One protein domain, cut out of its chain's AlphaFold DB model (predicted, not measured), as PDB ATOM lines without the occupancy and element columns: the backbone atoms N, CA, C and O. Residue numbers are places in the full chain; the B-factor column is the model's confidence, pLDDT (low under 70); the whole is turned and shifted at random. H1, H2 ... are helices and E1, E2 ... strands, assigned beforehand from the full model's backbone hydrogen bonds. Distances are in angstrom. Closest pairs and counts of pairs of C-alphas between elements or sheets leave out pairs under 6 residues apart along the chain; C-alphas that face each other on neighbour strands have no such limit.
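AT A GLANCE: This is residues 23 to 84 of the 197 residues of an uncharacterized protein of Klebsiella pneumoniae (UniProt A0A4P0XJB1). A small sheet of three strands has the long helix H2 over one face, running along the strands, while the shorter helix H1 packs only lightly on H2 and is not on the sheet. The printed part has 62 residues, with the named elements H1, E1, E2, E3 and H2 in chain order. The mixed sheet has the order E1, E3, E2, and the class is mixed, helices and strands. The whole is compact, with a radius of gyration of the C-alphas of 10.9 A and spans of 33 by 24 by 14 A.

HOW THE PARTS SIT: The inner strand E3, residues 59 to 63, is parallel to edge strand E1, residues 42 to 46, at 27 degrees; N 44 and O 60 are within hydrogen-bond range at 2.8 A. E3 is antiparallel to edge strand E2, residues 52 to 54, at 162 degrees, and the two form a hairpin; N 54 and O 59 are 2.8 A apart. H2, residues 69 to 83, is on the sheet at a height of 8.4 A, making two layers, a helix on one face of a sheet. It lies over E3 and E2 and runs along the strands, at 19 degrees to E3 on the local plane. Its closest C-alphas to E2 are those of Glu 75 and Ala 53, 5.1 A apart. H1, residues 23 to 32, only just touches H2, with 3 pairs of C-alphas within 8 A, at a steep tilt of 44 degrees, the same way; H2 touches it with residues 73 to 76 alone, and the closest C-alphas are those of Val 25 and Trp 73, 7.5 A apart. H1 is apart from E2 and E3. In H1 and H2 every O i to N i+4 pair is within hydrogen-bond range.

IN THESE COORDINATES: E1 measures 12.6 A, E2 6.5 A and E3 13.2 A from first to last C-alpha. H1 begins at C-alpha 23 (79.500, 104.978, 123.985) and measures 14.1 A. H2 measures 21.3 A and ends at C-alpha 83 (67.234, 118.171, 117.196).

THE WHOLE: The two C-alphas farthest apart, those of Gly 34 and Lys 48, are 33.6 A apart. The printed part has no cut and no long link. The mean pLDDT of the printed part is 91.0, with residues 64 to 66 under 70.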
ATOM      1  N   LYS A  23      80.611 105.108 123.047       88.94
ATOM      2  CA  LYS A  23      79.500 104.978 123.985       88.94
ATOM      3  C   LYS A  23      79.593 106.002 125.110       88.94
ATOM      4  O   LYS A  23      78.591 106.653 125.402       88.94
ATOM      5  N   ASP A  24      80.774 106.188 125.698       91.38
ATOM      6  CA  ASP A  24      80.965 107.177 126.763       91.38
ATOM      7  C   ASP A  24      80.791 108.607 126.243       91.38
ATOM      8  O   ASP A  24      80.133 109.424 126.889       91.38
ATOM      9  N   VAL A  25      81.315 108.910 125.052       92.69
ATOM     10  CA  VAL A  25      81.127 110.214 124.398       92.69
ATOM     11  C   VAL A  25      79.641 110.485 124.143       92.69
ATOM     12  O   VAL A  25      79.119 111.526 124.553       92.69
ATOM     13  N   ALA A  26      78.928 109.527 123.546       92.25
ATOM     14  CA  ALA A  26      77.496 109.640 123.284       92.25
ATOM     15  C   ALA A  26      76.682 109.782 124.583       92.25
ATOM     16  O   ALA A  26      75.789 110.627 124.658       92.25
ATOM     17  N   ALA A  27      77.014 109.017 125.628       93.62
ATOM     18  CA  ALA A  27      76.352 109.095 126.928       93.62
ATOM     19  C   ALA A  27      76.568 110.457 127.605       93.62
ATOM     20  O   ALA A  27      75.621 111.046 128.132       93.62
ATOM     21  N   ARG A  28      77.790 111.000 127.549       94.31
ATOM     22  CA  ARG A  28      78.105 112.337 128.075       94.31
ATOM     23  C   ARG A  28      77.345 113.427 127.321       94.31
ATOM     24  O   ARG A  28      76.786 114.317 127.961       94.31
ATOM     25  N   ALA A  29      77.272 113.346 125.992       93.62
ATOM     26  CA  ALA A  29      76.490 114.279 125.183       93.62
ATOM     27  C   ALA A  29      74.980 114.191 125.479       93.62
ATOM     28  O   ALA A  29      74.307 115.216 125.619       93.62
ATOM     29  N   TYR A  30      74.448 112.975 125.642       93.81
ATOM     30  CA  TYR A  30      73.055 112.755 126.035       93.81
ATOM     31  C   TYR A  30      72.760 113.373 127.408       93.81
ATOM     32  O   TYR A  30      71.813 114.141 127.554       93.81
ATOM     33  N   ALA A  31      73.610 113.118 128.407       93.50
ATOM     34  CA  ALA A  31      73.453 113.675 129.749       93.50
ATOM     35  C   ALA A  31      73.551 115.211 129.771       93.50
ATOM     36  O   ALA A  31      72.801 115.873 130.490       93.50
ATOM     37  N   MET A  32      74.456 115.784 128.975       92.69
ATOM     38  CA  MET A  32      74.639 117.232 128.864       92.69
ATOM     39  C   MET A  32      73.409 117.937 128.286       92.69
ATOM     40  O   MET A  32      73.049 119.015 128.747       92.69
ATOM     41  N   THR A  33      72.764 117.325 127.294       92.75
ATOM     42  CA  THR A  33      71.601 117.893 126.592       92.75
ATOM     43  C   THR A  33      70.267 117.568 127.266       92.75
ATOM     44  O   THR A  33      69.217 117.878 126.707       92.75
ATOM     45  N   GLY A  34      70.278 116.886 128.421       92.75
ATOM     46  CA  GLY A  34      69.061 116.349 129.040       92.75
ATOM     47  C   GLY A  34      68.326 115.352 128.137       92.75
ATOM     48  O   GLY A  34      67.110 115.241 128.206       92.75
ATOM     49  N   GLY A  35      69.046 114.681 127.236       92.88
ATOM     50  CA  GLY A  35      68.490 113.776 126.234       92.88
ATOM     51  C   GLY A  35      67.985 114.444 124.952       92.88
ATOM     52  O   GLY A  35      67.493 113.742 124.065       92.88
ATOM     53  N   SER A  36      68.138 115.765 124.798       93.06
ATOM     54  CA  SER A  36      67.669 116.509 123.621       93.06
ATOM     55  C   SER A  36      68.578 116.351 122.386       93.06
ATOM     56  O   SER A  36      69.103 117.318 121.831       93.06
ATOM     57  N   ILE A  37      68.773 115.111 121.931       93.44
ATOM     58  CA  ILE A  37      69.546 114.747 120.728       93.44
ATOM     59  C   ILE A  37      68.797 113.711 119.864       93.44
ATOM     60  O   ILE A  37      69.350 112.754 119.331       93.44
ATOM     61  N   SER A  38      67.488 113.906 119.700       91.88
ATOM     62  CA  SER A  38      66.554 112.947 119.083       91.88
ATOM     63  C   SER A  38      66.840 112.559 117.625       91.88
ATOM     64  O   SER A  38      66.231 111.624 117.100       91.88
ATOM     65  N   THR A  39      67.684 113.309 116.916       94.69
ATOM     66  CA  THR A  39      68.022 113.018 115.514       94.69
ATOM     67  C   THR A  39      69.208 112.076 115.350       94.69
ATOM     68  O   THR A  39      69.455 111.667 114.222       94.69
ATOM     69  N   LEU A  40      69.939 111.748 116.417       95.31
ATOM     70  CA  LEU A  40      71.032 110.780 116.373       95.31
ATOM     71  C   LEU A  40      70.499 109.393 116.743       95.31
ATOM     72  O   LEU A  40      69.866 109.219 117.780       95.31
ATOM     73  N   SER A  41      70.721 108.407 115.880       94.19
ATOM     74  CA  SER A  41      70.263 107.024 116.068       94.19
ATOM     75  C   SER A  41      71.368 105.993 115.840       94.19
ATOM     76  O   SER A  41      71.278 104.900 116.390       94.19
ATOM     77  N   SER A  42      72.416 106.329 115.083       93.88
ATOM     78  CA  SER A  42      73.597 105.476 114.913       93.88
ATOM     79  C   SER A  42      74.888 106.287 114.774       93.88
ATOM     80  O   SER A  42      74.886 107.441 114.342       93.88
ATOM     81  N   ILE A  43      76.005 105.663 115.145       92.06
ATOM     82  CA  ILE A  43      77.362 106.128 114.849       92.06
ATOM     83  C   ILE A  43      78.040 104.987 114.088       92.06
ATOM     84  O   ILE A  43      78.047 103.850 114.554       92.06
ATOM     85  N   GLU A  44      78.539 105.271 112.889       90.31
ATOM     86  CA  GLU A  44      79.038 104.277 111.939       90.31
ATOM     87  C   GLU A  44      80.486 104.574 111.549       90.31
ATOM     88  O   GLU A  44      80.829 105.705 111.205       90.31
ATOM     89  N   HIS A  45      81.327 103.542 111.503       86.88
ATOM     90  CA  HIS A  45      82.665 103.644 110.920       86.88
ATOM     91  C   HIS A  45      82.629 103.278 109.440       86.88
ATOM     92  O   HIS A  45      82.095 102.236 109.057       86.88
ATOM     93  N   LYS A  46      83.220 104.131 108.600       86.94
ATOM     94  CA  LYS A  46      83.391 103.859 107.168       86.94
ATOM     95  C   LYS A  46      84.816 104.181 106.743       86.94
ATOM     96  O   LYS A  46      85.403 105.178 107.158       86.94
ATOM     97  N   ASP A  47      85.375 103.334 105.891       84.62
ATOM     98  CA  ASP A  47      86.725 103.533 105.379       84.62
ATOM     99  C   ASP A  47      86.746 104.601 104.282       84.62
ATOM    100  O   ASP A  47      85.869 104.642 103.417       84.62
ATOM    101  N   LYS A  48      87.804 105.426 104.278       84.75
ATOM    102  CA  LYS A  48      88.104 106.414 103.222       84.75
ATOM    103  C   LYS A  48      86.987 107.439 102.983       84.75
ATOM    104  O   LYS A  48      86.777 107.885 101.853       84.75
ATOM    105  N   VAL A  49      86.278 107.831 104.037       87.00
ATOM    106  CA  VAL A  49      85.304 108.927 104.002       87.00
ATOM    107  C   VAL A  49      85.722 110.016 104.974       87.00
ATOM    108  O   VAL A  49      86.342 109.726 105.983       87.00
ATOM    109  N   ARG A  50      85.350 111.269 104.707       88.06
ATOM    110  CA  ARG A  50      85.424 112.316 105.734       88.06
ATOM    111  C   ARG A  50      84.330 112.060 106.773       88.06
ATOM    112  O   ARG A  50      83.255 111.611 106.384       88.06
ATOM    113  N   ALA A  51      84.579 112.381 108.040       91.25
ATOM    114  CA  ALA A  51      83.520 112.384 109.043       91.25
ATOM    115  C   ALA A  51      82.408 113.396 108.694       91.25
ATOM    116  O   ALA A  51      82.689 114.449 108.107       91.25
ATOM    117  N   TYR A  52      81.156 113.038 108.985       93.31
ATOM    118  CA  TYR A  52      79.998 113.921 108.832       93.31
ATOM    119  C   TYR A  52      78.793 113.456 109.657       93.31
ATOM    120  O   TYR A  52      78.524 112.260 109.794       93.31
ATOM    121  N   ALA A  53      77.997 114.422 110.103       95.19
ATOM    122  CA  ALA A  53      76.653 114.233 110.622       95.19
ATOM    123  C   ALA A  53      75.609 114.258 109.496       95.19
ATOM    124  O   ALA A  53      75.645 115.087 108.581       95.19
ATOM    125  N   SER A  54      74.629 113.360 109.576       95.19
ATOM    126  CA  SER A  54      73.567 113.221 108.583       95.19
ATOM    127  C   SER A  54      72.196 113.265 109.245       95.19
ATOM    128  O   SER A  54      71.725 112.287 109.830       95.19
ATOM    129  N   LYS A  55      71.493 114.396 109.092       93.75
ATOM    130  CA  LYS A  55      70.122 114.551 109.608       93.75
ATOM    131  C   LYS A  55      69.142 113.547 108.990       93.75
ATOM    132  O   LYS A  55      68.249 113.067 109.682       93.75
ATOM    133  N   SER A  56      69.276 113.257 107.694       95.00
ATOM    134  CA  SER A  56      68.353 112.373 106.967       95.00
ATOM    135  C   SER A  56      68.545 110.906 107.330       95.00
ATOM    136  O   SER A  56      67.561 110.189 107.491       95.00
ATOM    137  N   GLN A  57      69.795 110.470 107.489       94.62
ATOM    138  CA  GLN A  57      70.124 109.102 107.901       94.62
ATOM    139  C   GLN A  57      70.069 108.919 109.417       94.62
ATOM    140  O   GLN A  57      70.125 107.788 109.881       94.62
ATOM    141  N   LYS A  58      69.942 110.015 110.177       96.06
ATOM    142  CA  LYS A  58      70.013 110.022 111.642       96.06
ATOM    143  C   LYS A  58      71.306 109.393 112.168       96.06
ATOM    144  O   LYS A  58      71.302 108.697 113.181       96.06
ATOM    145  N   ALA A  59      72.403 109.627 111.458       95.81
ATOM    146  CA  ALA A  59      73.658 108.930 111.679       95.81
ATOM    147  C   ALA A  59      74.842 109.893 111.663       95.81
ATOM    148  O   ALA A  59      74.867 110.842 110.873       95.81
ATOM    149  N   ILE A  60      75.846 109.583 112.477       95.06
ATOM    150  CA  ILE A  60      77.198 110.119 112.326       95.06
ATOM    151  C   ILE A  60      78.032 109.063 111.620       95.06
ATOM    152  O   ILE A  60      78.034 107.899 112.013       95.06
ATOM    153  N   VAL A  61      78.755 109.476 110.588       92.75
ATOM    154  CA  VAL A  61      79.767 108.645 109.944       92.75
ATOM    155  C   VAL A  61      81.134 109.172 110.339       92.75
ATOM    156  O   VAL A  61      81.394 110.363 110.190       92.75
ATOM    157  N   ILE A  62      82.009 108.285 110.805       88.81
ATOM    158  CA  ILE A  62      83.389 108.599 111.177       88.81
ATOM    159  C   ILE A  62      84.351 107.865 110.238       88.81
ATOM    160  O   ILE A  62      84.090 106.728 109.825       88.81
ATOM    161  N   GLU A  63      85.464 108.515 109.885       83.75
ATOM    162  CA  GLU A  63      86.524 107.870 109.111       83.75
ATOM    163  C   GLU A  63      87.209 106.774 109.933       83.75
ATOM    164  O   GLU A  63      87.827 107.052 110.956       83.75
ATOM    165  N   GLY A  64      87.217 105.541 109.427       68.88
ATOM    166  CA  GLY A  64      87.817 104.404 110.127       68.88
ATOM    167  C   GLY A  64      89.332 104.492 110.376       68.88
ATOM    168  O   GLY A  64      89.841 103.727 111.188       68.88
ATOM    169  N   ASN A  65      90.078 105.379 109.710       65.50
ATOM    170  CA  ASN A  65      91.550 105.403 109.785       65.50
ATOM    171  C   ASN A  65      92.134 106.615 110.522       65.50
ATOM    172  O   ASN A  65      93.305 106.581 110.894       65.50
ATOM    173  N   THR A  66      91.362 107.687 110.704       64.44
ATOM    174  CA  THR A  66      91.856 108.969 111.245       64.44
ATOM    175  C   THR A  66      90.971 109.527 112.361       64.44
ATOM    176  O   THR A  66      91.155 110.669 112.780       64.44
ATOM    177  N   ASP A  67      90.024 108.719 112.844       73.81
ATOM    178  CA  ASP A  67      89.046 109.071 113.869       73.81
ATOM    179  C   ASP A  67      89.692 109.675 115.125       73.81
ATOM    180  O   ASP A  67      90.464 109.017 115.814       73.81
ATOM    181  N   GLN A  68      89.354 110.917 115.456       84.25
ATOM    182  CA  GLN A  68      89.763 111.565 116.701       84.25
ATOM    183  C   GLN A  68      88.519 111.924 117.505       84.25
ATOM    184  O   GLN A  68      87.545 112.412 116.935       84.25
ATOM    185  N   GLU A  69      88.574 111.756 118.830       89.31
ATOM    186  CA  GLU A  69      87.426 111.983 119.721       89.31
ATOM    187  C   GLU A  69      86.776 113.352 119.473       89.31
ATOM    188  O   GLU A  69      85.559 113.463 119.342       89.31
ATOM    189  N   HIS A  70      87.591 114.399 119.316       89.69
ATOM    190  CA  HIS A  70      87.122 115.762 119.071       89.69
ATOM    191  C   HIS A  70      86.284 115.898 117.781       89.69
ATOM    192  O   HIS A  70      85.403 116.755 117.710       89.69
ATOM    193  N   VAL A  71      86.528 115.056 116.766       90.94
ATOM    194  CA  VAL A  71      85.736 115.013 115.527       90.94
ATOM    195  C   VAL A  71      84.367 114.412 115.813       90.94
ATOM    196  O   VAL A  71      83.365 114.966 115.373       90.94
ATOM    197  N   LEU A  72      84.282 113.341 116.607       93.38
ATOM    198  CA  LEU A  72      82.984 112.820 117.037       93.38
ATOM    199  C   LEU A  72      82.196 113.881 117.817       93.38
ATOM    200  O   LEU A  72      81.018 114.095 117.536       93.38
ATOM    201  N   TRP A  73      82.837 114.595 118.746       95.38
ATOM    202  CA  TRP A  73      82.190 115.700 119.461       95.38
ATOM    203  C   TRP A  73      81.665 116.786 118.511       95.38
ATOM    204  O   TRP A  73      80.538 117.255 118.687       95.38
ATOM    205  N   HIS A  74      82.429 117.130 117.470       95.88
ATOM    206  CA  HIS A  74      81.997 118.051 116.419       95.88
ATOM    207  C   HIS A  74      80.715 117.565 115.721       95.88
ATOM    208  O   HIS A  74      79.718 118.291 115.671       95.88
ATOM    209  N   GLU A  75      80.700 116.315 115.251       95.81
ATOM    210  CA  GLU A  75      79.543 115.749 114.545       95.81
ATOM    211  C   GLU A  75      78.317 115.568 115.460       95.81
ATOM    212  O   GLU A  75      77.174 115.759 115.033       95.81
ATOM    213  N   ILE A  76      78.522 115.280 116.748       96.00
ATOM    214  CA  ILE A  76      77.441 115.281 117.746       96.00
ATOM    215  C   ILE A  76      76.847 116.685 117.888       96.00
ATOM    216  O   ILE A  76      75.623 116.818 117.967       96.00
ATOM    217  N   GLY A  77      77.667 117.740 117.871       96.25
ATOM    218  CA  GLY A  77      77.175 119.117 117.916       96.25
ATOM    219  C   GLY A  77      76.222 119.455 116.766       96.25
ATOM    220  O   GLY A  77      75.212 120.123 116.998       96.25
ATOM    221  N   HIS A  78      76.445 118.900 115.570       96.81
ATOM    222  CA  HIS A  78      75.481 118.989 114.467       96.81
ATOM    223  C   HIS A  78      74.156 118.268 114.771       96.81
ATOM    224  O   HIS A  78      73.074 118.766 114.460       96.81
ATOM    225  N   HIS A  79      74.177 117.119 115.442       96.69
ATOM    226  CA  HIS A  79      72.933 116.460 115.851       96.69
ATOM    227  C   HIS A  79      72.179 117.199 116.967       96.69
ATOM    228  O   HIS A  79      70.941 117.157 116.998       96.69
ATOM    229  N   ILE A  80      72.881 117.919 117.845       95.62
ATOM    230  CA  ILE A  80      72.249 118.784 118.852       95.62
ATOM    231  C   ILE A  80      71.433 119.881 118.162       95.62
ATOM    232  O   ILE A  80      70.242 120.022 118.444       95.62
ATOM    233  N   GLU A  81      72.006 120.611 117.205       94.88
ATOM    234  CA  GLU A  81      71.266 121.645 116.464       94.88
ATOM    235  C   GLU A  81      70.162 121.067 115.562       94.88
ATOM    236  O   GLU A  81      69.108 121.686 115.398       94.88
ATOM    237  N   TYR A  82      70.350 119.869 114.994       95.25
ATOM    238  CA  TYR A  82      69.326 119.230 114.167       95.25
ATOM    239  C   TYR A  82      68.078 118.893 114.971       95.25
ATOM    240  O   TYR A  82      66.971 118.985 114.426       95.25
ATOM    241  N   SER A  83      68.283 118.501 116.231       95.50
ATOM    242  CA  SER A  83      67.234 118.171 117.196       95.50
ATOM    243  C   SER A  83      66.627 119.431 117.822       95.50
ATOM    244  O   SER A  83      65.444 119.442 118.145       95.50
ATOM    245  N   ASN A  84      67.399 120.519 117.909       95.62
ATOM    246  CA  ASN A  84      67.016 121.771 118.560       95.62
ATOM    247  C   ASN A  84      67.191 122.972 117.609       95.62
ATOM    248  O   ASN A  84      68.074 123.805 117.813       95.62
TER     249      ASN A  84